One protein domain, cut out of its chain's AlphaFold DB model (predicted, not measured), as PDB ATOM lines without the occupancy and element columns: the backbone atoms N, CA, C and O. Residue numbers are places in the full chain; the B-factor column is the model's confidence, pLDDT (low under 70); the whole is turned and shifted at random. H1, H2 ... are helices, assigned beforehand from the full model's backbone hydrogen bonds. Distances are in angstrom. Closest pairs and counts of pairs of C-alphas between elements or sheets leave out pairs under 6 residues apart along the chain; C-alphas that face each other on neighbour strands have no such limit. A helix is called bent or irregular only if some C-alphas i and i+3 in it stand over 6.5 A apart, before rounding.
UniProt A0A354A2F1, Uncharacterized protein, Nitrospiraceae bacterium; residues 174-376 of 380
ATOM      1  N   LEU A 174      -1.287   8.060 -40.035       98.50
ATOM      2  CA  LEU A 174      -2.272   7.348 -39.224       98.50
ATOM      3  C   LEU A 174      -3.656   8.007 -39.306       98.50
ATOM      4  O   LEU A 174      -4.647   7.289 -39.419       98.50
ATOM      5  N   ALA A 175      -3.731   9.342 -39.292       98.00
ATOM      6  CA  ALA A 175      -4.987  10.074 -39.453       98.00
ATOM      7  C   ALA A 175      -5.604   9.870 -40.849       98.00
ATOM      8  O   ALA A 175      -6.797   9.581 -40.938       98.00
ATOM      9  N   ASP A 176      -4.793   9.916 -41.912       98.00
ATOM     10  CA  ASP A 176      -5.193   9.542 -43.279       98.00
ATOM     11  C   ASP A 176      -5.749   8.104 -43.321       98.00
ATOM     12  O   ASP A 176      -6.884   7.861 -43.745       98.00
ATOM     13  N   ARG A 177      -4.992   7.120 -42.813       97.69
ATOM     14  CA  ARG A 177      -5.435   5.715 -42.798       97.69
ATOM     15  C   ARG A 177      -6.708   5.504 -41.984       97.69
ATOM     16  O   ARG A 177      -7.536   4.674 -42.373       97.69
ATOM     17  N   LEU A 178      -6.880   6.231 -40.882       97.88
ATOM     18  CA  LEU A 178      -8.095   6.192 -40.075       97.88
ATOM     19  C   LEU A 178      -9.289   6.775 -40.833       97.88
ATOM     20  O   LEU A 178     -10.322   6.106 -40.872       97.88
ATOM     21  N   ASP A 179      -9.146   7.937 -41.483       96.81
ATOM     22  CA  ASP A 179     -10.201   8.494 -42.342       96.81
ATOM     23  C   ASP A 179     -10.577   7.500 -43.435       96.81
ATOM     24  O   ASP A 179     -11.737   7.120 -43.538       96.81
ATOM     25  N   ASN A 180      -9.590   6.994 -44.178       95.00
ATOM     26  CA  ASN A 180      -9.807   6.030 -45.251       95.00
ATOM     27  C   ASN A 180     -10.529   4.765 -44.770       95.00
ATOM     28  O   ASN A 180     -11.351   4.227 -45.502       95.00
ATOM     29  N   THR A 181     -10.252   4.298 -43.548       95.19
ATOM     30  CA  THR A 181     -10.917   3.122 -42.963       95.19
ATOM     31  C   THR A 181     -12.367   3.424 -42.581       95.19
ATOM     32  O   THR A 181     -13.251   2.619 -42.862       95.19
ATOM     33  N   LEU A 182     -12.629   4.585 -41.977       92.44
ATOM     34  CA  LEU A 182     -13.977   5.017 -41.593       92.44
ATOM     35  C   LEU A 182     -14.835   5.401 -42.818       92.44
ATOM     36  O   LEU A 182     -16.045   5.165 -42.834       92.44
ATOM     37  N   ASP A 183     -14.206   5.925 -43.873       90.06
ATOM     38  CA  ASP A 183     -14.836   6.319 -45.137       90.06
ATOM     39  C   ASP A 183     -15.402   5.116 -45.897       90.06
ATOM     40  O   ASP A 183     -16.388   5.273 -46.608       90.06
ATOM     41  N   LEU A 184     -14.875   3.894 -45.698       86.69
ATOM     42  CA  LEU A 184     -15.323   2.671 -46.396       86.69
ATOM     43  C   LEU A 184     -16.820   2.375 -46.276       86.69
ATOM     44  O   LEU A 184     -17.340   1.552 -47.038       86.69
ATOM     45  N   ARG A 185     -17.486   2.997 -45.300       75.38
ATOM     46  CA  ARG A 185     -18.888   2.767 -44.963       75.38
ATOM     47  C   ARG A 185     -19.805   3.953 -45.221       75.38
ATOM     48  O   ARG A 185     -20.982   3.858 -44.896       75.38
ATOM     49  N   MET A 186     -19.335   5.026 -45.858       64.56
ATOM     50  CA  MET A 186     -20.216   6.145 -46.214       64.56
ATOM     51  C   MET A 186     -21.359   5.767 -47.170       64.56
ATOM     52  O   MET A 186     -22.347   6.490 -47.253       64.56
ATOM     53  N   ASP A 187     -21.251   4.644 -47.882       60.06
ATOM     54  CA  ASP A 187     -22.307   4.102 -48.741       60.06
ATOM     55  C   ASP A 187     -23.242   3.110 -48.035       60.06
ATOM     56  O   ASP A 187     -24.100   2.500 -48.683       60.06
ATOM     57  N   LEU A 188     -23.084   2.924 -46.724       57.97
ATOM     58  CA  LEU A 188     -23.823   1.931 -45.964       57.97
ATOM     59  C   LEU A 188     -24.909   2.554 -45.102       57.97
ATOM     60  O   LEU A 188     -24.645   3.273 -44.144       57.97
ATOM     61  N   TYR A 189     -26.141   2.136 -45.376       54.53
ATOM     62  CA  TYR A 189     -27.078   1.871 -44.294       54.53
ATOM     63  C   TYR A 189     -26.507   0.705 -43.482       54.53
ATOM     64  O   TYR A 189     -25.971  -0.233 -44.075       54.53
ATOM     65  N   GLU A 190     -26.578   0.754 -42.150       53.88
ATOM     66  CA  GLU A 190     -26.289  -0.425 -41.331       53.88
ATOM     67  C   GLU A 190     -27.145  -1.584 -41.858       53.88
ATOM     68  O   GLU A 190     -28.362  -1.596 -41.685       53.88
ATOM     69  N   ASP A 191     -26.525  -2.532 -42.566       53.53
ATOM     70  CA  ASP A 191     -27.257  -3.639 -43.191       53.53
ATOM     71  C   ASP A 191     -27.912  -4.531 -42.120       53.53
ATOM     72  O   ASP A 191     -28.882  -5.240 -42.397       53.53
ATOM     73  N   ILE A 192     -27.387  -4.479 -40.887       61.72
ATOM     74  CA  ILE A 192     -27.908  -5.172 -39.709       61.72
ATOM     75  C   ILE A 192     -27.700  -4.289 -38.456       61.72
ATOM     76  O   ILE A 192     -26.736  -4.486 -37.714       61.72
ATOM     77  N   PRO A 193     -28.560  -3.277 -38.226       62.53
ATOM     78  CA  PRO A 193     -28.414  -2.351 -37.106       62.53
ATOM     79  C   PRO A 193     -28.438  -3.082 -35.764       62.53
ATOM     80  O   PRO A 193     -29.300  -3.934 -35.538       62.53
ATOM     81  N   GLY A 194     -27.516  -2.731 -34.864       66.25
ATOM     82  CA  GLY A 194     -27.509  -3.230 -33.484       66.25
ATOM     83  C   GLY A 194     -27.163  -4.713 -33.307       66.25
ATOM     84  O   GLY A 194     -27.481  -5.275 -32.261       66.25
ATOM     85  N   VAL A 195     -26.533  -5.360 -34.296       75.62
ATOM     86  CA  VAL A 195     -26.050  -6.743 -34.158       75.62
ATOM     87  C   VAL A 195     -24.608  -6.771 -33.671       75.62
ATOM     88  O   VAL A 195     -23.692  -6.334 -34.364       75.62
ATOM     89  N   ASP A 196     -24.413  -7.335 -32.481       85.12
ATOM     90  CA  ASP A 196     -23.095  -7.568 -31.901       85.12
ATOM     91  C   ASP A 196     -22.438  -8.804 -32.544       85.12
ATOM     92  O   ASP A 196     -22.958  -9.923 -32.500       85.12
ATOM     93  N   CYS A 197     -21.266  -8.598 -33.147       89.56
ATOM     94  CA  CYS A 197     -20.484  -9.649 -33.788       89.56
ATOM     95  C   CYS A 197     -20.070 -10.767 -32.820       89.56
ATOM     96  O   CYS A 197     -20.115 -11.943 -33.184       89.56
ATOM     97  N   TYR A 198     -19.649 -10.427 -31.602       90.56
ATOM     98  CA  TYR A 198     -19.244 -11.413 -30.604       90.56
ATOM     99  C   TYR A 198     -20.441 -12.208 -30.102       90.56
ATOM    100  O   TYR A 198     -20.327 -13.424 -29.950       90.56
ATOM    101  N   GLN A 199     -21.592 -11.554 -29.919       89.75
ATOM    102  CA  GLN A 199     -22.839 -12.252 -29.607       89.75
ATOM    103  C   GLN A 199     -23.195 -13.248 -30.717       89.75
ATOM    104  O   GLN A 199     -23.455 -14.410 -30.422       89.75
ATOM    105  N   VAL A 200     -23.131 -12.832 -31.986       90.38
ATOM    106  CA  VAL A 200     -23.377 -13.713 -33.139       90.38
ATOM    107  C   VAL A 200     -22.449 -14.925 -33.137       90.38
ATOM    108  O   VAL A 200     -22.918 -16.050 -33.293       90.38
ATOM    109  N   ILE A 201     -21.144 -14.721 -32.938       92.81
ATOM    110  CA  ILE A 201     -20.169 -15.818 -32.883       92.81
ATOM    111  C   ILE A 201     -20.487 -16.761 -31.718       92.81
ATOM    112  O   ILE A 201     -20.477 -17.981 -31.887       92.81
ATOM    113  N   PHE A 202     -20.781 -16.207 -30.540       92.69
ATOM    114  CA  PHE A 202     -21.093 -16.989 -29.352       92.69
ATOM    115  C   PHE A 202     -22.367 -17.816 -29.544       92.69
ATOM    116  O   PHE A 202     -22.359 -19.030 -29.351       92.69
ATOM    117  N   GLU A 203     -23.457 -17.195 -29.981       91.38
ATOM    118  CA  GLU A 203     -24.719 -17.890 -30.214       91.38
ATOM    119  C   GLU A 203     -24.575 -18.961 -31.296       91.38
ATOM    120  O   GLU A 203     -25.054 -20.083 -31.100       91.38
ATOM    121  N   ALA A 204     -23.860 -18.656 -32.385       91.00
ATOM    122  CA  ALA A 204     -23.588 -19.608 -33.449       91.00
ATOM    123  C   ALA A 204     -22.838 -20.838 -32.931       91.00
ATOM    124  O   ALA A 204     -23.223 -21.948 -33.278       91.00
ATOM    125  N   LEU A 205     -21.800 -20.680 -32.107       93.44
ATOM    126  CA  LEU A 205     -20.964 -21.801 -31.658       93.44
ATOM    127  C   LEU A 205     -21.547 -22.575 -30.466       93.44
ATOM    128  O   LEU A 205     -21.358 -23.788 -30.388       93.44
ATOM    129  N   TYR A 206     -22.249 -21.902 -29.552       91.62
ATOM    130  CA  TYR A 206     -22.592 -22.463 -28.238       91.62
ATOM    131  C   TYR A 206     -24.077 -22.760 -28.039       91.62
ATOM    132  O   TYR A 206     -24.430 -23.449 -27.081       91.62
ATOM    133  N   THR A 207     -24.960 -22.282 -28.919       88.12
ATOM    134  CA  THR A 207     -26.404 -22.532 -28.796       88.12
ATOM    135  C   THR A 207     -26.922 -23.408 -29.935       88.12
ATOM    136  O   THR A 207     -26.395 -23.421 -31.048       88.12
ATOM    137  N   ASN A 208     -27.990 -24.157 -29.663       82.88
ATOM    138  CA  ASN A 208     -28.749 -24.895 -30.677       82.88
ATOM    139  C   ASN A 208     -29.990 -24.125 -31.165       82.88
ATOM    140  O   ASN A 208     -30.677 -24.591 -32.069       82.88
ATOM    141  N   THR A 209     -30.274 -22.964 -30.569       83.94
ATOM    142  CA  THR A 209     -31.416 -22.098 -30.890       83.94
ATOM    143  C   THR A 209     -31.055 -20.950 -31.826       83.94
ATOM    144  O   THR A 209     -31.949 -20.221 -32.251       83.94
ATOM    145  N   TYR A 210     -29.767 -20.754 -32.128       83.75
ATOM    146  CA  TYR A 210     -29.336 -19.673 -32.999       83.75
ATOM    147  C   TYR A 210     -29.902 -19.834 -34.407       83.75
ATOM    148  O   TYR A 210     -29.641 -20.814 -35.104       83.75
ATOM    149  N   ALA A 211     -30.657 -18.825 -34.823       76.69
ATOM    150  CA  ALA A 211     -31.323 -18.784 -36.110       76.69
ATOM    151  C   ALA A 211     -30.628 -17.836 -37.092       76.69
ATOM    152  O   ALA A 211     -31.300 -17.360 -37.990       76.69
ATOM    153  N   GLY A 212     -29.329 -17.543 -36.937       71.00
ATOM    154  CA  GLY A 212     -28.557 -16.725 -37.885       71.00
ATOM    155  C   GLY A 212     -28.771 -15.207 -37.766       71.00
ATOM    156  O   GLY A 212     -29.831 -14.759 -37.323       71.00
ATOM    157  N   PRO A 213     -27.815 -14.373 -38.226       67.62
ATOM    158  CA  PRO A 213     -27.976 -12.927 -38.279       67.62
ATOM    159  C   PRO A 213     -28.662 -12.584 -39.605       67.62
ATOM    160  O   PRO A 213     -28.095 -11.926 -40.473       67.62
ATOM    161  N   PHE A 214     -29.843 -13.150 -39.849       68.19
ATOM    162  CA  PHE A 214     -30.463 -13.046 -41.163       68.19
ATOM    163  C   PHE A 214     -31.108 -11.679 -41.339       68.19
ATOM    164  O   PHE A 214     -32.095 -11.335 -40.686       68.19
ATOM    165  N   ALA A 215     -30.554 -10.907 -42.270       61.62
ATOM    166  CA  ALA A 215     -31.162  -9.668 -42.704       61.62
ATOM    167  C   ALA A 215     -32.572  -9.938 -43.250       61.62
ATOM    168  O   ALA A 215     -32.778 -10.809 -44.102       61.62
ATOM    169  N   LYS A 216     -33.547  -9.175 -42.745       61.00
ATOM    170  CA  LYS A 216     -34.947  -9.229 -43.195       61.00
ATOM    171  C   LYS A 216     -35.134  -8.588 -44.575       61.00
ATOM    172  O   LYS A 216     -36.132  -8.857 -45.237       61.00
ATOM    173  N   SER A 217     -34.197  -7.740 -44.996       59.69
ATOM    174  CA  SER A 217     -34.193  -7.042 -46.281       59.69
ATOM    175  C   SER A 217     -33.479  -7.839 -47.378       59.69
ATOM    176  O   SER A 217     -32.611  -8.679 -47.125       59.69
ATOM    177  N   SER A 218     -33.851  -7.568 -48.631       58.94
ATOM    178  CA  SER A 218     -33.119  -8.042 -49.805       58.94
ATOM    179  C   SER A 218     -31.697  -7.483 -49.809       58.94
ATOM    180  O   SER A 218     -31.498  -6.315 -49.480       58.94
ATOM    181  N   HIS A 219     -30.727  -8.294 -50.239       65.19
ATOM    182  CA  HIS A 219     -29.354  -7.838 -50.466       65.19
ATOM    183  C   HIS A 219     -29.355  -6.633 -51.418       65.19
ATOM    184  O   HIS A 219     -29.932  -6.705 -52.505       65.19
ATOM    185  N   HIS A 220     -28.770  -5.516 -50.988       61.06
ATOM    186  CA  HIS A 220     -28.651  -4.324 -51.824       61.06
ATOM    187  C   HIS A 220     -27.698  -4.592 -53.004       61.06
ATOM    188  O   HIS A 220     -26.699  -5.295 -52.855       61.06
ATOM    189  N   THR A 221     -28.016  -4.039 -54.178       55.00
ATOM    190  CA  THR A 221     -27.262  -4.198 -55.438       55.00
ATOM    191  C   THR A 221     -25.796  -3.749 -55.344       55.00
ATOM    192  O   THR A 221     -25.385  -3.119 -54.370       55.00
ATOM    193  N   GLU A 222     -24.999  -4.096 -56.370       53.56
ATOM    194  CA  GLU A 222     -23.552  -3.832 -56.453       53.56
ATOM    195  C   GLU A 222     -23.166  -2.421 -55.982       53.56
ATOM    196  O   GLU A 222     -23.498  -1.407 -56.597       53.56
ATOM    197  N   ARG A 223     -22.422  -2.387 -54.874       65.50
ATOM    198  CA  ARG A 223     -21.815  -1.180 -54.313       65.50
ATOM    199  C   ARG A 223     -20.516  -0.855 -55.041       65.50
ATOM    200  O   ARG A 223     -19.826  -1.750 -55.530       65.50
ATOM    201  N   LYS A 224     -20.141   0.428 -55.052       69.19
ATOM    202  CA  LYS A 224     -18.867   0.887 -55.631       69.19
ATOM    203  C   LYS A 224     -17.651   0.292 -54.911       69.19
ATOM    204  O   LYS A 224     -16.629   0.056 -55.550       69.19
ATOM    205  N   ILE A 225     -17.769   0.032 -53.606       79.31
ATOM    206  CA  ILE A 225     -16.753  -0.643 -52.795       79.31
ATOM    207  C   ILE A 225     -17.342  -1.948 -52.261       79.31
ATOM    208  O   ILE A 225     -18.338  -1.955 -51.539       79.31
ATOM    209  N   ASN A 226     -16.716  -3.071 -52.609       87.06
ATOM    210  CA  ASN A 226     -17.140  -4.395 -52.167       87.06
ATOM    211  C   ASN A 226     -16.268  -4.915 -51.008       87.06
ATOM    212  O   ASN A 226     -15.236  -4.334 -50.671       87.06
ATOM    213  N   GLY A 227     -16.664  -6.038 -50.401       89.00
ATOM    214  CA  GLY A 227     -15.949  -6.589 -49.246       89.00
ATOM    215  C   GLY A 227     -14.481  -6.958 -49.509       89.00
ATOM    216  O   GLY A 227     -13.685  -6.893 -48.582       89.00
ATOM    217  N   ALA A 228     -14.087  -7.300 -50.742       94.00
ATOM    218  CA  ALA A 228     -12.692  -7.629 -51.047       94.00
ATOM    219  C   ALA A 228     -11.806  -6.376 -51.055       94.00
ATOM    220  O   ALA A 228     -10.697  -6.405 -50.529       94.00
ATOM    221  N   VAL A 229     -12.321  -5.255 -51.571       93.31
ATOM    222  CA  VAL A 229     -11.640  -3.951 -51.488       93.31
ATOM    223  C   VAL A 229     -11.499  -3.509 -50.029       93.31
ATOM    224  O   VAL A 229     -10.441  -3.036 -49.633       93.31
ATOM    225  N   ARG A 230     -12.525  -3.729 -49.200       94.50
ATOM    226  CA  ARG A 230     -12.458  -3.417 -47.762       94.50
ATOM    227  C   ARG A 230     -11.408  -4.264 -47.043       94.50
ATOM    228  O   ARG A 230     -10.602  -3.719 -46.301       94.50
ATOM    229  N   LEU A 231     -11.337  -5.568 -47.328       97.12
ATOM    230  CA  LEU A 231     -10.266  -6.436 -46.816       97.12
ATOM    231  C   LEU A 231      -8.870  -5.972 -47.265       97.12
ATOM    232  O   LEU A 231      -7.923  -6.074 -46.492       97.12
ATOM    233  N   TYR A 232      -8.734  -5.428 -48.476       96.50
ATOM    234  CA  TYR A 232      -7.468  -4.860 -48.941       96.50
ATOM    235  C   TYR A 232      -7.053  -3.600 -48.160       96.50
ATOM    236  O   TYR A 232      -5.876  -3.413 -47.852       96.50
ATOM    237  N   GLU A 233      -8.003  -2.753 -47.761       96.00
ATOM    238  CA  GLU A 233      -7.712  -1.635 -46.854       96.00
ATOM    239  C   GLU A 233      -7.248  -2.117 -45.472       96.00
ATOM    240  O   GLU A 233      -6.303  -1.556 -44.910       96.00
ATOM    241  N   LEU A 234      -7.843  -3.196 -44.957       98.00
ATOM    242  CA  LEU A 234      -7.394  -3.836 -43.717       98.00
ATOM    243  C   LEU A 234      -5.995  -4.437 -43.858       98.00
ATOM    244  O   LEU A 234      -5.166  -4.288 -42.962       98.00
ATOM    245  N   PHE A 235      -5.685  -5.042 -45.002       97.06
ATOM    246  CA  PHE A 235      -4.327  -5.470 -45.310       97.06
ATOM    247  C   PHE A 235      -3.344  -4.299 -45.192       97.06
ATOM    248  O   PHE A 235      -2.414  -4.389 -44.391       97.06
ATOM    249  N   LYS A 236      -3.590  -3.173 -45.877       96.62
ATOM    250  CA  LYS A 236      -2.719  -1.985 -45.802       96.62
ATOM    251  C   LYS A 236      -2.518  -1.494 -44.366       96.62
ATOM    252  O   LYS A 236      -1.389  -1.203 -43.978       96.62
ATOM    253  N   ASN A 237      -3.582  -1.471 -43.560       98.12
ATOM    254  CA  ASN A 237      -3.488  -1.126 -42.138       98.12
ATOM    255  C   ASN A 237      -2.582  -2.106 -41.384       98.12
ATOM    256  O   ASN A 237      -1.684  -1.682 -40.669       98.12
ATOM    257  N   SER A 238      -2.772  -3.416 -41.567       97.69
ATOM    258  CA  SER A 238      -1.964  -4.431 -40.880       97.69
ATOM    259  C   SER A 238      -0.478  -4.372 -41.256       97.69
ATOM    260  O   SER A 238       0.374  -4.564 -40.385       97.69
ATOM    261  N   VAL A 239      -0.165  -4.049 -42.519       96.62
ATOM    262  CA  VAL A 239       1.207  -3.815 -42.986       96.62
ATOM    263  C   VAL A 239       1.789  -2.593 -42.286       96.62
ATOM    264  O   VAL A 239       2.831  -2.696 -41.646       96.62
ATOM    265  N   PHE A 240       1.091  -1.457 -42.343       97.56
ATOM    266  CA  PHE A 240       1.578  -0.205 -41.771       97.56
ATOM    267  C   PHE A 240       1.805  -0.302 -40.256       97.56
ATOM    268  O   PHE A 240       2.888   0.024 -39.774       97.56
ATOM    269  N   LEU A 241       0.834  -0.835 -39.505       97.75
ATOM    270  CA  LEU A 241       0.958  -1.019 -38.055       97.75
ATOM    271  C   LEU A 241       2.070  -2.018 -37.683       97.75
ATOM    272  O   LEU A 241       2.762  -1.814 -36.683       97.75
ATOM    273  N   SER A 242       2.273  -3.074 -38.487       96.81
ATOM    274  CA  SER A 242       3.397  -4.005 -38.295       96.81
ATOM    275  C   SER A 242       4.736  -3.303 -38.493       96.81
ATOM    276  O   SER A 242       5.623  -3.482 -37.664       96.81
ATOM    277  N   LEU A 243       4.878  -2.495 -39.550       95.75
ATOM    278  CA  LEU A 243       6.120  -1.783 -39.860       95.75
ATOM    279  C   LEU A 243       6.493  -0.773 -38.778       95.75
ATOM    280  O   LEU A 243       7.644  -0.757 -38.354       95.75
ATOM    281  N   LEU A 244       5.530   0.009 -38.278       95.75
ATOM    282  CA  LEU A 244       5.775   0.964 -37.189       95.75
ATOM    283  C   LEU A 244       6.424   0.288 -35.974       95.75
ATOM    284  O   LEU A 244       7.369   0.816 -35.391       95.75
ATOM    285  N   ARG A 245       5.941  -0.905 -35.616       95.50
ATOM    286  CA  ARG A 245       6.467  -1.679 -34.487       95.50
ATOM    287  C   ARG A 245       7.757  -2.417 -34.816       95.50
ATOM    288  O   ARG A 245       8.659  -2.423 -33.987       95.50
ATOM    289  N   HIS A 246       7.853  -3.017 -36.002       94.12
ATOM    290  CA  HIS A 246       9.055  -3.713 -36.461       94.12
ATOM    291  C   HIS A 246      10.265  -2.774 -36.478       94.12
ATOM    292  O   HIS A 246      11.325  -3.112 -35.961       94.12
ATOM    293  N   GLU A 247      10.074  -1.561 -36.997       92.94
ATOM    294  CA  GLU A 247      11.117  -0.537 -37.089       92.94
ATOM    295  C   GLU A 247      11.341   0.236 -35.783       92.94
ATOM    296  O   GLU A 247      12.227   1.097 -35.719       92.94
ATOM    297  N   ASN A 248      10.577  -0.096 -34.734       92.62
ATOM    298  CA  ASN A 248      10.606   0.541 -33.421       92.62
ATOM    299  C   ASN A 248      10.460   2.071 -33.514       92.62
ATOM    300  O   ASN A 248      11.212   2.828 -32.896       92.62
ATOM    301  N   ILE A 249       9.512   2.524 -34.339       93.12
ATOM    302  CA  ILE A 249       9.192   3.942 -34.491       93.12
ATOM    303  C   ILE A 249       8.554   4.438 -33.195       93.12
ATOM    304  O   ILE A 249       7.557   3.886 -32.724       93.12
ATOM    305  N   ALA A 250       9.137   5.486 -32.614       90.12
ATOM    306  CA  ALA A 250       8.588   6.121 -31.427       90.12
ATOM    307  C   ALA A 250       7.267   6.815 -31.783       90.12
ATOM    308  O   ALA A 250       7.232   7.691 -32.645       90.12
ATOM    309  N   LEU A 251       6.190   6.413 -31.115       94.00
ATOM    310  CA  LEU A 251       4.885   7.052 -31.236       94.00
ATOM    311  C   LEU A 251       4.708   8.000 -30.052       94.00
ATOM    312  O   LEU A 251       4.796   7.568 -28.900       94.00
ATOM    313  N   ASP A 252       4.464   9.276 -30.340       94.19
ATOM    314  CA  ASP A 252       3.964  10.208 -29.332       94.19
ATOM    315  C   ASP A 252       2.529   9.832 -28.916       94.19
ATOM    316  O   ASP A 252       1.931   8.875 -29.421       94.19
ATOM    317  N   GLU A 253       1.965  10.562 -27.955       94.81
ATOM    318  CA  GLU A 253       0.626  10.263 -27.446       94.81
ATOM    319  C   GLU A 253      -0.449  10.325 -28.541       94.81
ATOM    320  O   GLU A 253      -1.289   9.425 -28.633       94.81
ATOM    321  N   ALA A 254      -0.397  11.336 -29.413       95.25
ATOM    322  CA  ALA A 254      -1.361  11.504 -30.495       95.25
ATOM    323  C   ALA A 254      -1.264  10.362 -31.519       95.25
ATOM    324  O   ALA A 254      -2.278   9.762 -31.886       95.25
ATOM    325  N   ALA A 255      -0.048  10.005 -31.939       96.88
ATOM    326  CA  ALA A 255       0.210   8.875 -32.820       96.88
ATOM    327  C   ALA A 255      -0.222   7.549 -32.174       96.88
ATOM    328  O   ALA A 255      -0.825   6.717 -32.849       96.88
ATOM    329  N   GLY A 256       0.006   7.363 -30.871       96.81
ATOM    330  CA  GLY A 256      -0.485   6.207 -30.119       96.81
ATOM    331  C   GLY A 256      -2.013   6.104 -30.145       96.81
ATOM    332  O   GLY A 256      -2.564   5.074 -30.532       96.81
ATOM    333  N   ARG A 257      -2.719   7.201 -29.844       97.25
ATOM    334  CA  ARG A 257      -4.192   7.247 -29.892       97.25
ATOM    335  C   ARG A 257      -4.744   6.983 -31.297       97.25
ATOM    336  O   ARG A 257      -5.765   6.302 -31.433       97.25
ATOM    337  N   LEU A 258      -4.085   7.491 -32.342       98.06
ATOM    338  CA  LEU A 258      -4.453   7.225 -33.736       98.06
ATOM    339  C   LEU A 258      -4.182   5.769 -34.137       98.06
ATOM    340  O   LEU A 258      -5.026   5.168 -34.797       98.06
ATOM    341  N   PHE A 259      -3.057   5.189 -33.708       98.19
ATOM    342  CA  PHE A 259      -2.727   3.773 -33.902       98.19
ATOM    343  C   PHE A 259      -3.833   2.882 -33.330       98.19
ATOM    344  O   PHE A 259      -4.380   2.029 -34.035       98.19
ATOM    345  N   ASP A 260      -4.206   3.116 -32.072       97.94
ATOM    346  CA  ASP A 260      -5.220   2.318 -31.388       97.94
ATOM    347  C   ASP A 260      -6.600   2.505 -32.029       97.94
ATOM    348  O   ASP A 260      -7.330   1.537 -32.247       97.94
ATOM    349  N   SER A 261      -6.937   3.737 -32.420       98.00
ATOM    350  CA  SER A 261      -8.187   4.032 -33.129       98.00
ATOM    351  C   SER A 261      -8.243   3.361 -34.500       98.00
ATOM    352  O   SER A 261      -9.285   2.829 -34.875       98.00
ATOM    353  N   LEU A 262      -7.128   3.319 -35.236       98.38
ATOM    354  CA  LEU A 262      -7.034   2.616 -36.516       98.38
ATOM    355  C   LEU A 262      -7.218   1.108 -36.338       98.38
ATOM    356  O   LEU A 262      -7.944   0.489 -37.120       98.38
ATOM    357  N   ALA A 263      -6.622   0.517 -35.300       98.12
ATOM    358  CA  ALA A 263      -6.817  -0.893 -34.975       98.12
ATOM    359  C   ALA A 263      -8.280  -1.190 -34.599       98.12
ATOM    360  O   ALA A 263      -8.867  -2.118 -35.155       98.12
ATOM    361  N   VAL A 264      -8.909  -0.378 -33.741       96.94
ATOM    362  CA  VAL A 264     -10.326  -0.536 -33.356       96.94
ATOM    363  C   VAL A 264     -11.262  -0.393 -34.562       96.94
ATOM    364  O   VAL A 264     -12.123  -1.245 -34.777       96.94
ATOM    365  N   SER A 265     -11.076   0.631 -35.398       95.56
ATOM    366  CA  SER A 265     -11.882   0.812 -36.615       95.56
ATOM    367  C   SER A 265     -11.694  -0.343 -37.602       95.56
ATOM    368  O   SER A 265     -12.653  -0.779 -38.236       95.56
ATOM    369  N   SER A 266     -10.482  -0.899 -37.684       97.38
ATOM    370  CA  SER A 266     -10.187  -2.074 -38.508       97.38
ATOM    371  C   SER A 266     -10.844  -3.355 -37.976       97.38
ATOM    372  O   SER A 266     -11.325  -4.157 -38.774       97.38
ATOM    373  N   ILE A 267     -10.928  -3.535 -36.648       96.38
ATOM    374  CA  ILE A 267     -11.719  -4.606 -36.011       96.38
ATOM    375  C   ILE A 267     -13.184  -4.476 -36.419       96.38
ATOM    376  O   ILE A 267     -13.762  -5.432 -36.935       96.38
ATOM    377  N   ASN A 268     -13.770  -3.290 -36.239       93.00
ATOM    378  CA  ASN A 268     -15.178  -3.049 -36.545       93.00
ATOM    379  C   ASN A 268     -15.482  -3.308 -38.027       93.00
ATOM    380  O   ASN A 268     -16.489  -3.930 -38.363       93.00
ATOM    381  N   GLU A 269     -14.608  -2.872 -38.937       93.75
ATOM    382  CA  GLU A 269     -14.776  -3.137 -40.366       93.75
ATOM    383  C   GLU A 269     -14.708  -4.639 -40.676       93.75
ATOM    384  O   GLU A 269     -15.575  -5.163 -41.378       93.75
ATOM    385  N   ALA A 270     -13.732  -5.353 -40.109       95.94
ATOM    386  CA  ALA A 270     -13.578  -6.792 -40.293       95.94
ATOM    387  C   ALA A 270     -14.814  -7.567 -39.801       95.94
ATOM    388  O   ALA A 270     -15.384  -8.375 -40.538       95.94
ATOM    389  N   GLN A 271     -15.288  -7.262 -38.593       93.88
ATOM    390  CA  GLN A 271     -16.501  -7.844 -38.019       93.88
ATOM    391  C   GLN A 271     -17.719  -7.610 -38.914       93.88
ATOM    392  O   GLN A 271     -18.473  -8.537 -39.214       93.88
ATOM    393  N   ASN A 272     -17.880  -6.389 -39.421       90.56
ATOM    394  CA  ASN A 272     -18.986  -6.070 -40.305       90.56
ATOM    395  C   ASN A 272     -18.908  -6.799 -41.659       90.56
ATOM    396  O   ASN A 272     -19.944  -7.152 -42.221       90.56
ATOM    397  N   ILE A 273     -17.710  -7.020 -42.217       92.31
ATOM    398  CA  ILE A 273     -17.538  -7.835 -43.433       92.31
ATOM    399  C   ILE A 273     -17.993  -9.274 -43.165       92.31
ATOM    400  O   ILE A 273     -18.736  -9.837 -43.972       92.31
ATOM    401  N   MET A 274     -17.594  -9.854 -42.029       93.62
ATOM    402  CA  MET A 274     -18.005 -11.203 -41.631       93.62
ATOM    403  C   MET A 274     -19.528 -11.301 -41.474       93.62
ATOM    404  O   MET A 274     -20.151 -12.157 -42.105       93.62
ATOM    405  N   LEU A 275     -20.134 -10.399 -40.693       91.38
ATOM    406  CA  LEU A 275     -21.581 -10.360 -40.467       91.38
ATOM    407  C   LEU A 275     -22.358 -10.234 -41.779       91.38
ATOM    408  O   LEU A 275     -23.312 -10.975 -42.005       91.38
ATOM    409  N   HIS A 276     -21.911  -9.358 -42.682       89.44
ATOM    410  CA  HIS A 276     -22.519  -9.200 -44.003       89.44
ATOM    411  C   HIS A 276     -22.469 -10.495 -44.823       89.44
ATOM    412  O   HIS A 276     -23.461 -10.904 -45.430       89.44
ATOM    413  N   ILE A 277     -21.329 -11.190 -44.829       91.62
ATOM    414  CA  ILE A 277     -21.204 -12.468 -45.541       91.62
ATOM    415  C   ILE A 277     -22.143 -13.515 -44.936       91.62
ATOM    416  O   ILE A 277     -22.864 -14.173 -45.687       91.62
ATOM    417  N   PHE A 278     -22.194 -13.639 -43.610       91.25
ATOM    418  CA  PHE A 278     -23.050 -14.612 -42.921       91.25
ATOM    419  C   PHE A 278     -24.546 -14.325 -43.115       91.25
ATOM    420  O   PHE A 278     -25.342 -15.245 -43.309       91.25
ATOM    421  N   ALA A 279     -24.936 -13.052 -43.145       88.19
ATOM    422  CA  ALA A 279     -26.326 -12.644 -43.316       88.19
ATOM    423  C   ALA A 279     -26.852 -12.846 -44.745       88.19
ATOM    424  O   ALA A 279     -28.013 -13.227 -44.943       88.19
ATOM    425  N   PHE A 280     -26.020 -12.589 -45.760       86.81
ATOM    426  CA  PHE A 280     -26.491 -12.482 -47.145       86.81
ATOM    427  C   PHE A 280     -25.917 -13.511 -48.111       86.81
ATOM    428  O   PHE A 280     -26.593 -13.875 -49.070       86.81
ATOM    429  N   HIS A 281     -24.691 -13.978 -47.890       89.25
ATOM    430  CA  HIS A 281     -23.977 -14.812 -48.859       89.25
ATOM    431  C   HIS A 281     -23.770 -16.250 -48.383       89.25
ATOM    432  O   HIS A 281     -23.674 -17.157 -49.203       89.25
ATOM    433  N   MET A 282     -23.726 -16.474 -47.071       90.31
ATOM    434  CA  MET A 282     -23.460 -17.774 -46.472       90.31
ATOM    435  C   MET A 282     -24.390 -18.006 -45.291       90.31
ATOM    436  O   MET A 282     -24.002 -17.839 -44.144       90.31
ATOM    437  N   ARG A 283     -25.633 -18.391 -45.584       88.19
ATOM    438  CA  ARG A 283     -26.679 -18.590 -44.568       88.19
ATOM    439  C   ARG A 283     -26.670 -19.974 -43.913       88.19
ATOM    440  O   ARG A 283     -27.424 -20.209 -42.976       88.19
ATOM    441  N   ASP A 284     -25.847 -20.888 -44.418       91.12
ATOM    442  CA  ASP A 284     -25.668 -22.220 -43.845       91.12
ATOM    443  C   ASP A 284     -24.896 -22.121 -42.522       91.12
ATOM    444  O   ASP A 284     -23.702 -21.816 -42.508       91.12
ATOM    445  N   LEU A 285     -25.590 -22.379 -41.410       90.44
ATOM    446  CA  LEU A 285     -25.021 -22.285 -40.068       90.44
ATOM    447  C   LEU A 285     -23.876 -23.280 -39.841       90.44
ATOM    448  O   LEU A 285     -22.933 -22.955 -39.122       90.44
ATOM    449  N   GLN A 286     -23.928 -24.477 -40.433       92.62
ATOM    450  CA  GLN A 286     -22.849 -25.445 -40.254       92.62
ATOM    451  C   GLN A 286     -21.571 -24.932 -40.916       92.62
ATOM    452  O   GLN A 286     -20.520 -24.928 -40.282       92.62
ATOM    453  N   LYS A 287     -21.672 -24.368 -42.124       93.88
ATOM    454  CA  LYS A 287     -20.523 -23.729 -42.783       93.88
ATOM    455  C   LYS A 287     -19.971 -22.540 -41.997       93.88
ATOM    456  O   LYS A 287     -18.757 -22.393 -41.893       93.88
ATOM    457  N   GLN A 288     -20.844 -21.703 -41.428       94.25
ATOM    458  CA  GLN A 288     -20.413 -20.593 -40.568       94.25
ATOM    459  C   GLN A 288     -19.608 -21.109 -39.365       94.25
ATOM    460  O   GLN A 288     -18.519 -20.602 -39.094       94.25
ATOM    461  N   LYS A 289     -20.108 -22.148 -38.678       94.56
ATOM    462  CA  LYS A 289     -19.417 -22.811 -37.559       94.56
ATOM    463  C   LYS A 289     -18.068 -23.381 -37.983       94.56
ATOM    464  O   LYS A 289     -17.076 -23.140 -37.299       94.56
ATOM    465  N   ASP A 290     -18.021 -24.090 -39.106       96.12
ATOM    466  CA  ASP A 290     -16.798 -24.722 -39.606       96.12
ATOM    467  C   ASP A 290     -15.709 -23.675 -39.885       96.12
ATOM    468  O   ASP A 290     -14.558 -23.854 -39.484       96.12
ATOM    469  N   ILE A 291     -16.071 -22.537 -40.491       97.00
ATOM    470  CA  ILE A 291     -15.136 -21.425 -40.727       97.00
ATOM    471  C   ILE A 291     -14.668 -20.811 -39.408       97.00
ATOM    472  O   ILE A 291     -13.465 -20.621 -39.228       97.00
ATOM    473  N   LEU A 292     -15.587 -20.509 -38.483       97.12
ATOM    474  CA  LEU A 292     -15.240 -19.939 -37.178       97.12
ATOM    475  C   LEU A 292     -14.245 -20.836 -36.429       97.12
ATOM    476  O   LEU A 292     -13.219 -20.351 -35.952       97.12
ATOM    477  N   MET A 293     -14.504 -22.145 -36.387       97.12
ATOM    478  CA  MET A 293     -13.637 -23.122 -35.725       97.12
ATOM    479  C   MET A 293     -12.289 -23.282 -36.438       97.12
ATOM    480  O   MET A 293     -11.251 -23.298 -35.774       97.12
ATOM    481  N   SER A 294     -12.283 -23.349 -37.774       97.25
ATOM    482  CA  SER A 294     -11.054 -23.462 -38.573       97.25
ATOM    483  C   SER A 294     -10.140 -22.252 -38.374       97.25
ATOM    484  O   SER A 294      -8.945 -22.405 -38.127       97.25
ATOM    485  N   VAL A 295     -10.693 -21.037 -38.435       97.69
ATOM    486  CA  VAL A 295      -9.906 -19.809 -38.270       97.69
ATOM    487  C   VAL A 295      -9.456 -19.625 -36.825       97.69
ATOM    488  O   VAL A 295      -8.335 -19.170 -36.599       97.69
ATOM    489  N   MET A 296     -10.278 -20.009 -35.844       96.69
ATOM    490  CA  MET A 296      -9.876 -20.021 -34.437       96.69
ATOM    491  C   MET A 296      -8.653 -20.921 -34.217       96.69
ATOM    492  O   MET A 296      -7.674 -20.471 -33.622       96.69
ATOM    493  N   ASP A 297      -8.677 -22.157 -34.727       97.06
ATOM    494  CA  ASP A 297      -7.545 -23.088 -34.639       97.06
ATOM    495  C   ASP A 297      -6.296 -22.532 -35.346       97.06
ATOM    496  O   ASP A 297      -5.210 -22.512 -34.760       97.06
ATOM    497  N   TYR A 298      -6.460 -21.985 -36.557       96.75
ATOM    498  CA  TYR A 298      -5.384 -21.327 -37.303       96.75
ATOM    499  C   TYR A 298      -4.733 -20.184 -36.513       96.75
ATOM    500  O   TYR A 298      -3.509 -20.122 -36.386       96.75
ATOM    501  N   CYS A 299      -5.543 -19.287 -35.946       96.00
ATOM    502  CA  CYS A 299      -5.049 -18.152 -35.172       96.00
ATOM    503  C   CYS A 299      -4.354 -18.604 -33.882       96.00
ATOM    504  O   CYS A 299      -3.274 -18.099 -33.567       96.00
ATOM    505  N   ASN A 300      -4.928 -19.574 -33.165       94.38
ATOM    506  CA  ASN A 300      -4.374 -20.097 -31.915       94.38
ATOM    507  C   ASN A 300      -3.021 -20.797 -32.125       94.38
ATOM    508  O   ASN A 300      -2.110 -20.660 -31.314       94.38
ATOM    509  N   LYS A 301      -2.843 -21.476 -33.264       94.06
ATOM    510  CA  LYS A 301      -1.556 -22.060 -33.682       94.06
ATOM    511  C   LYS A 301      -0.531 -21.027 -34.164       94.06
ATOM    512  O   LYS A 301       0.585 -21.393 -34.517       94.06
ATOM    513  N   GLY A 302      -0.880 -19.740 -34.165       92.06
ATOM    514  CA  GLY A 302       0.010 -18.652 -34.555       92.06
ATOM    515  C   GLY A 302       0.008 -18.335 -36.049       92.06
ATOM    516  O   GLY A 302       0.869 -17.578 -36.484       92.06
ATOM    517  N   GLY A 303      -0.956 -18.834 -36.829       92.12
ATOM    518  CA  GLY A 303      -1.011 -18.620 -38.280       92.12
ATOM    519  C   GLY A 303      -1.071 -17.146 -38.702       92.12
ATOM    520  O   GLY A 303      -0.586 -16.786 -39.766       92.12
ATOM    521  N   ILE A 304      -1.597 -16.257 -37.855       93.12
ATOM    522  CA  ILE A 304      -1.614 -14.805 -38.116       93.12
ATOM    523  C   ILE A 304      -0.309 -14.081 -37.740       93.12
ATOM    524  O   ILE A 304      -0.177 -12.888 -37.998       93.12
ATOM    525  N   ARG A 305       0.639 -14.762 -37.079       93.31
ATOM    526  CA  ARG A 305       1.897 -14.155 -36.605       93.31
ATOM    527  C   ARG A 305       2.971 -14.096 -37.688       93.31
ATOM    528  O   ARG A 305       4.016 -13.495 -37.450       93.31
ATOM    529  N   SER A 306       2.749 -14.718 -38.840       93.69
ATOM    530  CA  SER A 306       3.699 -14.758 -39.947       93.69
ATOM    531  C   SER A 306       3.000 -14.765 -41.299       93.69
ATOM    532  O   SER A 306       1.885 -15.263 -41.441       93.69
ATOM    533  N   ILE A 307       3.689 -14.245 -42.311       92.62
ATOM    534  CA  ILE A 307       3.337 -14.475 -43.706       92.62
ATOM    535  C   ILE A 307       3.744 -15.906 -44.053       92.62
ATOM    536  O   ILE A 307       4.929 -16.223 -44.118       92.62
ATOM    537  N   ASN A 308       2.761 -16.767 -44.280       89.44
ATOM    538  CA  ASN A 308       2.976 -18.140 -44.731       89.44
ATOM    539  C   ASN A 308       2.495 -18.262 -46.178       89.44
ATOM    540  O   ASN A 308       1.484 -17.655 -46.533       89.44
ATOM    541  N   VAL A 309       3.178 -19.049 -47.008       85.94
ATOM    542  CA  VAL A 309       2.739 -19.406 -48.368       85.94
ATOM    543  C   VAL A 309       2.829 -20.921 -48.510       85.94
ATOM    544  O   VAL A 309       3.803 -21.524 -48.072       85.94
ATOM    545  N   GLY A 310       1.802 -21.549 -49.089       74.31
ATOM    546  CA  GLY A 310       1.797 -23.000 -49.326       74.31
ATOM    547  C   GLY A 310       1.567 -23.864 -48.080       74.31
ATOM    548  O   GLY A 310       1.828 -25.064 -48.121       74.31
ATOM    549  N   GLY A 311       1.088 -23.274 -46.981       74.81
ATOM    550  CA  GLY A 311       0.674 -24.025 -45.800       74.81
ATOM    551  C   GLY A 311      -0.648 -24.778 -46.002       74.81
ATOM    552  O   GLY A 311      -1.260 -24.761 -47.071       74.81
ATOM    553  N   HIS A 312      -1.075 -25.498 -44.963       83.81
ATOM    554  CA  HIS A 312      -2.258 -26.361 -45.025       83.81
ATOM    555  C   HIS A 312      -3.581 -25.610 -44.826       83.81
ATOM    556  O   HIS A 312      -4.640 -26.175 -45.106       83.81
ATOM    557  N   HIS A 313      -3.555 -24.369 -44.329       93.19
ATOM    558  CA  HIS A 313      -4.769 -23.605 -44.071       93.19
ATOM    559  C   HIS A 313      -5.099 -22.681 -45.248       93.19
ATOM    560  O   HIS A 313      -4.222 -22.089 -45.865       93.19
ATOM    561  N   ARG A 314      -6.391 -22.475 -45.534       92.56
ATOM    562  CA  ARG A 314      -6.841 -21.648 -46.676       92.56
ATOM    563  C   ARG A 314      -6.434 -20.171 -46.594       92.56
ATOM    564  O   ARG A 314      -6.518 -19.470 -47.594       92.56
ATOM    565  N   LEU A 315      -6.051 -19.698 -45.408       95.25
ATOM    566  CA  LEU A 315      -5.547 -18.335 -45.203       95.25
ATOM    567  C   LEU A 315      -4.049 -18.200 -45.495       95.25
ATOM    568  O   LEU A 315      -3.567 -17.075 -45.636       95.25
ATOM    569  N   ASP A 316      -3.323 -19.315 -45.613       93.38
ATOM    570  CA  ASP A 316      -1.931 -19.283 -46.034       93.38
ATOM    571  C   ASP A 316      -1.859 -18.730 -47.463       93.38
ATOM    572  O   ASP A 316      -2.599 -19.120 -48.366       93.38
ATOM    573  N   GLY A 317      -0.977 -17.760 -47.670       90.75
ATOM    574  CA  GLY A 317      -0.826 -17.042 -48.923       90.75
ATOM    575  C   GLY A 317      -1.820 -15.902 -49.130       90.75
ATOM    576  O   GLY A 317      -1.698 -15.226 -50.142       90.75
ATOM    577  N   LEU A 318      -2.749 -15.611 -48.204       94.06
ATOM    578  CA  LEU A 318      -3.724 -14.520 -48.372       94.06
ATOM    579  C   LEU A 318      -3.047 -13.183 -48.732       94.06
ATOM    580  O   LEU A 318      -3.423 -12.540 -49.709       94.06
ATOM    581  N   PHE A 319      -2.016 -12.795 -47.973       92.94
ATOM    582  CA  PHE A 319      -1.303 -11.531 -48.176       92.94
ATOM    583  C   PHE A 319      -0.611 -11.498 -49.545       92.94
ATOM    584  O   PHE A 319      -0.782 -10.536 -50.288       92.94
ATOM    585  N   LYS A 320       0.099 -12.569 -49.922       91.69
ATOM    586  CA  LYS A 320       0.869 -12.619 -51.176       91.69
ATOM    587  C   LYS A 320       0.015 -12.852 -52.422       91.69
ATOM    588  O   LYS A 320       0.252 -12.239 -53.452       91.69
ATOM    589  N   ASN A 321      -0.998 -13.705 -52.332       92.50
ATOM    590  CA  ASN A 321      -1.764 -14.158 -53.492       92.50
ATOM    591  C   ASN A 321      -2.932 -13.232 -53.844       92.50
ATOM    592  O   ASN A 321      -3.416 -13.290 -54.977       92.50
ATOM    593  N   TYR A 322      -3.383 -12.385 -52.908       93.25
ATOM    594  CA  TYR A 322      -4.530 -11.500 -53.133       93.25
ATOM    595  C   TYR A 322      -4.249 -10.007 -52.961       93.25
ATOM    596  O   TYR A 322      -4.958  -9.211 -53.578       93.25
ATOM    597  N   PHE A 323      -3.244  -9.611 -52.171       93.00
ATOM    598  CA  PHE A 323      -3.048  -8.203 -51.802       93.00
ATOM    599  C   PHE A 323      -1.704  -7.607 -52.239       93.00
ATOM    600  O   PHE A 323      -1.665  -6.442 -52.628       93.00
ATOM    601  N   ASP A 324      -0.624  -8.384 -52.217       89.88
ATOM    602  CA  ASP A 324       0.734  -7.907 -52.505       89.88
ATOM    603  C   ASP A 324       1.062  -7.940 -54.008       89.88
ATOM    604  O   ASP A 324       1.775  -8.819 -54.492       89.88
ATOM    605  N   PHE A 325       0.500  -6.992 -54.764       86.12
ATOM    606  CA  PHE A 325       0.767  -6.834 -56.197       86.12
ATOM    607  C   PHE A 325       1.196  -5.406 -56.526       86.12
ATOM    608  O   PHE A 325       0.477  -4.448 -56.236       86.12
ATOM    609  N   GLU A 326       2.323  -5.273 -57.224       79.56
ATOM    610  CA  GLU A 326       2.832  -3.987 -57.721       79.56
ATOM    611  C   GLU A 326       1.883  -3.376 -58.764       79.56
ATOM    612  O   GLU A 326       1.596  -2.177 -58.772       79.56
ATOM    613  N   ASN A 327       1.325  -4.221 -59.636       83.94
ATOM    614  CA  ASN A 327       0.470  -3.787 -60.729       83.94
ATOM    615  C   ASN A 327      -1.001  -3.657 -60.287       83.94
ATOM    616  O   ASN A 327      -1.677  -4.652 -60.011       83.94
ATOM    617  N   LYS A 328      -1.545  -2.430 -60.342       85.75
ATOM    618  CA  LYS A 328      -2.955  -2.124 -60.015       85.75
ATOM    619  C   LYS A 328      -3.971  -2.959 -60.810       85.75
ATOM    620  O   LYS A 328      -5.024  -3.309 -60.277       85.75
ATOM    621  N   ALA A 329      -3.688  -3.290 -62.072       89.31
ATOM    622  CA  ALA A 329      -4.569  -4.122 -62.891       89.31
ATOM    623  C   ALA A 329      -4.592  -5.577 -62.404       89.31
ATOM    624  O   ALA A 329      -5.667  -6.173 -62.317       89.31
ATOM    625  N   GLN A 330      -3.434  -6.129 -62.026       90.75
ATOM    626  CA  GLN A 330      -3.357  -7.467 -61.433       90.75
ATOM    627  C   GLN A 330      -4.044  -7.508 -60.068       90.75
ATOM    628  O   GLN A 330      -4.865  -8.394 -59.834       90.75
ATOM    629  N   LEU A 331      -3.802  -6.508 -59.215       91.38
ATOM    630  CA  LEU A 331      -4.499  -6.370 -57.937       91.38
ATOM    631  C   LEU A 331      -6.020  -6.380 -58.134       91.38
ATOM    632  O   LEU A 331      -6.728  -7.128 -57.470       91.38
ATOM    633  N   LYS A 332      -6.544  -5.611 -59.097       92.06
ATOM    634  CA  LYS A 332      -7.986  -5.573 -59.386       92.06
ATOM    635  C   LYS A 332      -8.549  -6.946 -59.771       92.06
ATOM    636  O   LYS A 332      -9.658  -7.280 -59.356       92.06
ATOM    637  N   ILE A 333      -7.803  -7.733 -60.550       94.62
ATOM    638  CA  ILE A 333      -8.186  -9.110 -60.901       94.62
ATOM    639  C   ILE A 333      -8.238  -9.970 -59.636       94.62
ATOM    640  O   ILE A 333      -9.251 -10.608 -59.373       94.62
ATOM    641  N   ARG A 334      -7.203  -9.912 -58.797       95.62
ATOM    642  CA  ARG A 334      -7.126 -10.715 -57.571       95.62
ATOM    643  C   ARG A 334      -8.179 -10.348 -56.535       95.62
ATOM    644  O   ARG A 334      -8.766 -11.235 -55.927       95.62
ATOM    645  N   LEU A 335      -8.503  -9.067 -56.385       95.38
ATOM    646  CA  LEU A 335      -9.612  -8.639 -55.531       95.38
ATOM    647  C   LEU A 335     -10.966  -9.115 -56.070       95.38
ATOM    648  O   LEU A 335     -11.858  -9.429 -55.284       95.38
ATOM    649  N   LYS A 336     -11.131  -9.212 -57.396       94.75
ATOM    650  CA  LYS A 336     -12.324  -9.818 -58.000       94.75
ATOM    651  C   LYS A 336     -12.387 -11.321 -57.717       94.75
ATOM    652  O   LYS A 336     -13.457 -11.806 -57.359       94.75
ATOM    653  N   ASP A 337     -11.266 -12.030 -57.825       95.88
ATOM    654  CA  ASP A 337     -11.176 -13.455 -57.491       95.88
ATOM    655  C   ASP A 337     -11.537 -13.687 -56.015       95.88
ATOM    656  O   ASP A 337     -12.425 -14.484 -55.715       95.88
ATOM    657  N   LEU A 338     -10.948 -12.905 -55.100       96.56
ATOM    658  CA  LEU A 338     -11.282 -12.938 -53.675       96.56
ATOM    659  C   LEU A 338     -12.766 -12.648 -53.438       96.56
ATOM    660  O   LEU A 338     -13.403 -13.321 -52.633       96.56
ATOM    661  N   TYR A 339     -13.340 -11.676 -54.151       94.56
ATOM    662  CA  TYR A 339     -14.753 -11.338 -54.007       94.56
ATOM    663  C   TYR A 339     -15.688 -12.503 -54.364       94.56
ATOM    664  O   TYR A 339     -16.777 -12.599 -53.791       94.56
ATOM    665  N   ASN A 340     -15.280 -13.391 -55.269       94.25
ATOM    666  CA  ASN A 340     -16.048 -14.584 -55.624       94.25
ATOM    667  C   ASN A 340     -15.916 -15.704 -54.572       94.25
ATOM    668  O   ASN A 340     -16.817 -16.529 -54.441       94.25
ATOM    669  N   GLU A 341     -14.855 -15.697 -53.760       95.88
ATOM    670  CA  GLU A 341     -14.596 -16.680 -52.702       95.88
ATOM    671  C   GLU A 341     -15.103 -16.218 -51.327       95.88
ATOM    672  O   GLU A 341     -14.344 -15.846 -50.431       95.88
ATOM    673  N   LYS A 342     -16.425 -16.275 -51.121       94.94
ATOM    674  CA  LYS A 342     -17.065 -15.796 -49.876       94.94
ATOM    675  C   LYS A 342     -16.577 -16.496 -48.607       94.94
ATOM    676  O   LYS A 342     -16.493 -15.853 -47.564       94.94
ATOM    677  N   GLU A 343     -16.237 -17.780 -48.693       96.19
ATOM    678  CA  GLU A 343     -15.657 -18.528 -47.570       96.19
ATOM    679  C   GLU A 343     -14.281 -17.989 -47.176       96.19
ATOM    680  O   GLU A 343     -14.040 -17.733 -45.996       96.19
ATOM    681  N   LEU A 344     -13.415 -17.727 -48.159       97.19
ATOM    682  CA  LEU A 344     -12.108 -17.132 -47.911       97.19
ATOM    683  C   LEU A 344     -12.240 -15.707 -47.364       97.19
ATOM    684  O   LEU A 344     -11.545 -15.355 -46.416       97.19
ATOM    685  N   MET A 345     -13.168 -14.905 -47.896       97.56
ATOM    686  CA  MET A 345     -13.433 -13.559 -47.378       97.56
ATOM    687  C   MET A 345     -13.898 -13.565 -45.918       97.56
ATOM    688  O   MET A 345     -13.425 -12.747 -45.132       97.56
ATOM    689  N   ALA A 346     -14.814 -14.467 -45.550       97.00
ATOM    690  CA  ALA A 346     -15.270 -14.596 -44.167       97.00
ATOM    691  C   ALA A 346     -14.107 -14.995 -43.253       97.00
ATOM    692  O   ALA A 346     -13.903 -14.374 -42.211       97.00
ATOM    693  N   GLY A 347     -13.300 -15.972 -43.678       98.00
ATOM    694  CA  GLY A 347     -12.123 -16.385 -42.923       98.00
ATOM    695  C   GLY A 347     -11.089 -15.266 -42.765       98.00
ATOM    696  O   GLY A 347     -10.570 -15.061 -41.670       98.00
ATOM    697  N   ALA A 348     -10.839 -14.497 -43.828       98.19
ATOM    698  CA  ALA A 348      -9.946 -13.343 -43.808       98.19
ATOM    699  C   ALA A 348     -10.448 -12.254 -42.852       98.19
ATOM    700  O   ALA A 348      -9.668 -11.723 -42.068       98.19
ATOM    701  N   ALA A 349     -11.748 -11.952 -42.865       98.12
ATOM    702  CA  ALA A 349     -12.362 -10.992 -41.952       98.12
ATOM    703  C   ALA A 349     -12.215 -11.411 -40.474       98.12
ATOM    704  O   ALA A 349     -11.835 -10.604 -39.623       98.12
ATOM    705  N   ILE A 350     -12.432 -12.693 -40.162       98.19
ATOM    706  CA  ILE A 350     -12.206 -13.226 -38.810       98.19
ATOM    707  C   ILE A 350     -10.720 -13.108 -38.436       98.19
ATOM    708  O   ILE A 350     -10.393 -12.608 -37.363       98.19
ATOM    709  N   ALA A 351      -9.804 -13.487 -39.332       98.25
ATOM    710  CA  ALA A 351      -8.368 -13.385 -39.078       98.25
ATOM    711  C   ALA A 351      -7.908 -11.935 -38.856       98.25
ATOM    712  O   ALA A 351      -7.149 -11.678 -37.923       98.25
ATOM    713  N   PHE A 352      -8.407 -10.970 -39.638       98.56
ATOM    714  CA  PHE A 352      -8.129  -9.548 -39.420       98.56
ATOM    715  C   PHE A 352      -8.640  -9.063 -38.063       98.56
ATOM    716  O   PHE A 352      -7.921  -8.339 -37.377       98.56
ATOM    717  N   THR A 353      -9.820  -9.516 -37.625       98.19
ATOM    718  CA  THR A 353     -10.324  -9.230 -36.271       98.19
ATOM    719  C   THR A 353      -9.297  -9.646 -35.213       98.19
ATOM    720  O   THR A 353      -8.977  -8.861 -34.318       98.19
ATOM    721  N   VAL A 354      -8.708 -10.842 -35.343       98.00
ATOM    722  CA  VAL A 354      -7.676 -11.333 -34.414       98.00
ATOM    723  C   VAL A 354      -6.354 -10.570 -34.561       98.00
ATOM    724  O   VAL A 354      -5.735 -10.249 -33.547       98.00
ATOM    725  N   ILE A 355      -5.928 -10.226 -35.781       98.50
ATOM    726  CA  ILE A 355      -4.714  -9.427 -36.041       98.50
ATOM    727  C   ILE A 355      -4.795  -8.075 -35.327       98.50
ATOM    728  O   ILE A 355      -3.906  -7.730 -34.550       98.50
ATOM    729  N   PHE A 356      -5.874  -7.319 -35.530       98.50
ATOM    730  CA  PHE A 356      -6.031  -6.001 -34.911       98.50
ATOM    731  C   PHE A 356      -6.274  -6.075 -33.406       98.50
ATOM    732  O   PHE A 356      -5.752  -5.247 -32.662       98.50
ATOM    733  N   THR A 357      -6.952  -7.121 -32.930       97.50
ATOM    734  CA  THR A 357      -7.028  -7.406 -31.490       97.50
ATOM    735  C   THR A 357      -5.639  -7.680 -30.904       97.50
ATOM    736  O   THR A 357      -5.327  -7.226 -29.806       97.50
ATOM    737  N   SER A 358      -4.768  -8.375 -31.640       98.00
ATOM    738  CA  SER A 358      -3.394  -8.657 -31.208       98.00
ATOM    739  C   SER A 358      -2.541  -7.392 -31.153       98.00
ATOM    740  O   SER A 358      -1.778  -7.229 -30.205       98.00
ATOM    741  N   PHE A 359      -2.725  -6.456 -32.095       98.00
ATOM    742  CA  PHE A 359      -2.112  -5.130 -32.004       98.00
ATOM    743  C   PHE A 359      -2.501  -4.417 -30.700       98.00
ATOM    744  O   PHE A 359      -1.627  -3.887 -30.020       98.00
ATOM    745  N   LEU A 360      -3.775  -4.443 -30.305       97.19
ATOM    746  CA  LEU A 360      -4.230  -3.786 -29.074       97.19
ATOM    747  C   LEU A 360      -3.756  -4.496 -27.792       97.19
ATOM    748  O   LEU A 360      -3.461  -3.837 -26.796       97.19
ATOM    749  N   ASN A 361      -3.674  -5.828 -27.808       96.31
ATOM    750  CA  ASN A 361      -3.372  -6.625 -26.613       96.31
ATOM    751  C   ASN A 361      -1.873  -6.798 -26.336       96.31
ATOM    752  O   ASN A 361      -1.481  -6.985 -25.186       96.31
ATOM    753  N   ASP A 362      -1.036  -6.766 -27.369       95.88
ATOM    754  CA  ASP A 362       0.404  -6.989 -27.265       95.88
ATOM    755  C   ASP A 362       1.137  -5.866 -28.000       95.88
ATOM    756  O   ASP A 362       1.097  -5.782 -29.225       95.88
ATOM    757  N   ARG A 363       1.836  -5.001 -27.254       93.44
ATOM    758  CA  ARG A 363       2.592  -3.858 -27.806       93.44
ATOM    759  C   ARG A 363       3.748  -4.277 -28.718       93.44
ATOM    760  O   ARG A 363       4.181  -3.473 -29.534       93.44
ATOM    761  N   SER A 364       4.222  -5.516 -28.596       94.69
ATOM    762  CA  SER A 364       5.287  -6.085 -29.427       94.69
ATOM    763  C   SER A 364       4.763  -6.845 -30.646       94.69
ATOM    764  O   SER A 364       5.555  -7.281 -31.483       94.69
ATOM    765  N   PHE A 365       3.439  -7.001 -30.772       97.06
ATOM    766  CA  PHE A 365       2.856  -7.754 -31.872       97.06
ATOM    767  C   PHE A 365       3.216  -7.125 -33.218       97.06
ATOM    768  O   PHE A 365       2.917  -5.955 -33.473       97.06
ATOM    769  N   THR A 366       3.820  -7.949 -34.069       96.44
ATOM    770  CA  THR A 366       4.121  -7.711 -35.480       96.44
ATOM    771  C   THR A 366       3.784  -8.976 -36.266       96.44
ATOM    772  O   THR A 366       3.776 -10.083 -35.715       96.44
ATOM    773  N   ILE A 367       3.515  -8.825 -37.561       96.62
ATOM    774  CA  ILE A 367       3.380  -9.960 -38.476       96.62
ATOM    775  C   ILE A 367       4.761 -10.232 -39.084       96.62
ATOM    776  O   ILE A 367       5.273  -9.437 -39.872       96.62
ATOM    777  N   LYS A 368       5.379 -11.359 -38.719       95.12
ATOM    778  CA  LYS A 368       6.693 -11.757 -39.245       95.12
ATOM    779  C   LYS A 368       6.641 -11.908 -40.763       95.12
ATOM    780  O   LYS A 368       5.710 -12.514 -41.289       95.12
ATOM    781  N   GLY A 369       7.660 -11.403 -41.449       92.50
ATOM    782  CA  GLY A 369       7.696 -11.355 -42.911       92.50
ATOM    783  C   GLY A 369       7.216 -10.027 -43.496       92.50
ATOM    784  O   GLY A 369       7.375  -9.812 -44.690       92.50
ATOM    785  N   ILE A 370       6.679  -9.110 -42.685       93.62
ATOM    786  CA  ILE A 370       6.454  -7.717 -43.091       93.62
ATOM    787  C   ILE A 370       7.651  -6.878 -42.645       93.62
ATOM    788  O   ILE A 370       7.888  -6.730 -41.448       93.62
ATOM    789  N   THR A 371       8.392  -6.335 -43.609       91.06
ATOM    790  CA  THR A 371       9.601  -5.526 -43.377       91.06
ATOM    791  C   THR A 371       9.665  -4.350 -44.350       91.06
ATOM    792  O   THR A 371       8.879  -4.271 -45.297       91.06
ATOM    793  N   THR A 372      10.622  -3.447 -44.150       87.31
ATOM    794  CA  THR A 372      10.947  -2.353 -45.082       87.31
ATOM    795  C   THR A 372      11.413  -2.849 -46.460       87.31
ATOM    796  O   THR A 372      11.331  -2.112 -47.436       87.31
ATOM    797  N   GLU A 373      11.819  -4.115 -46.588       85.50
ATOM    798  CA  GLU A 373      12.116  -4.758 -47.877       85.50
ATOM    799  C   GLU A 373      10.863  -5.322 -48.572       85.50
ATOM    800  O   GLU A 373      10.952  -5.933 -49.638       85.50
ATOM    801  N   GLY A 374       9.689  -5.169 -47.958       85.94
ATOM    802  CA  GLY A 374       8.419  -5.699 -48.435       85.94
ATOM    803  C   GLY A 374       7.923  -6.913 -47.656       85.94
ATOM    804  O   GLY A 374       8.302  -7.160 -46.507       85.94
ATOM    805  N   ILE A 375       7.008  -7.647 -48.290       89.94
ATOM    806  CA  ILE A 375       6.294  -8.774 -47.689       89.94
ATOM    807  C   ILE A 375       6.929 -10.071 -48.181       89.94
ATOM    808  O   ILE A 375       6.863 -10.386 -49.368       89.94
ATOM    809  N   LYS A 376       7.532 -10.841 -47.280       90.75
ATOM    810  CA  LYS A 376       8.229 -12.096 -47.584       90.75
ATOM    811  C   LYS A 376       7.672 -13.238 -46.730       90.75
ATOM    812  O   LYS A 376       7.390 -13.014 -45.550       90.75
TER     813      LYS A 376
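Overview. This is residues 174 to 376 of the 380 residues of an uncharacterized protein of Nitrospiraceae bacterium (UniProt A0A354A2F1). Picture a helical bundle with H8 running through its middle: H4, the longest helix, packs against it the opposite way, H3 runs alongside both, and H1 covers the far side of H4. H5 slants across H8 on the side away from H1, the short H6 and H7 sit beyond H3, and H2 packs with its ends on H4 and H5, well away from H6 and H7. The printed part has 203 residues with eight named helices, H1 to H8 in order along the chain, and no named strand, and its class is all helix. It is compact, with a radius of gyration of the C-alphas of 16.7 A, and its outline is rounded, spanning 48 by 37 by 36 A.

Arrangement. Start with H4, residues 253 to 281, and look from there to H8, residues 342 to 361. They touch with 33 pairs of C-alphas within 8 A, the closest being those of Ala 270 and Ala 349, 4.7 A apart, and run opposite ways at a shallow tilt of 24 degrees. Next find H3, residues 227 to 246, the hub, which touches five other helices. H3 and H4 form a helical hairpin, opposite ways at a shallow tilt of 29 degrees, with the C-alphas of Gly 227 and Ile 273 closest at 6.2 A. H3 touches H8 at Leu 231 and Ala 349, whose C-alphas are closest at 7.0 A, and runs the same way. Look for H1, residues 174 to 183, at Leu 178: its C-alpha is 5.2 A from that of Leu 262, the closest pair where H1 touches H4, at a shallow tilt of 25 degrees. H1, H3, H4 and H8 make an up-and-down bundle, each helix running against the one before it in the chain. H5, residues 285 to 300, touches H8 at a steep tilt of 40 degrees, with the C-alphas of Val 295 and Gly 347 closest at 6.2 A. H2, residues 197 to 206, touches residues 285 to 292 of H5, about perpendicular at 75 degrees, with the C-alphas of Leu 205 and Lys 289 closest at 6.2 A. H2 and H4 only just touch, with 3 pairs of C-alphas within 8 A; the closest are those of Cys 197 and Gln 271, at 6.1 A. Residues 335 to 339 of H7, residues 328 to 340, touch H3 at a steep tilt of 63 degrees, with the C-alphas of Ala 228 and Tyr 339 closest at 5.2 A. H6, residues 318 to 323, touches H7, with the C-alphas of Tyr 322 and Arg 334 closest at 5.2 A. Among the pairs that are apart are H1 and H5, and H2 and H7. In each of the eight named helices every O i to N i+4 pair is within hydrogen-bond range.

Along the chain. Find C-alpha 174 at (-2.272, 7.348, -39.224), where H1 begins. From C-alpha 253 at (0.626, 10.263, -27.446), H4 runs 41.1 A to C-alpha 281 at (-23.977, -14.812, -48.859). H4 is neither bent nor irregular, but only just: C-alphas 278 and 281 are 6.0 A apart. H3 is 28.2 A long, H5 22.3 A and H7 18.6 A. H8 runs 28.5 A and ends at C-alpha 361, at (-3.372, -6.625, -26.613).

Size, cuts and confidence. The two C-alphas farthest apart are those of Thr 209 and Glu 373, 49.8 A. The printed part has no cut. The links from H1 to H2, H2 to H3 and H5 to H6 are long. After H8, look at residues 370 to 371, which pair with residues 374 to 375, antiparallel. Mean pLDDT of the printed part is 89.7; residues 186 to 194 and 213 to 224 are under 70.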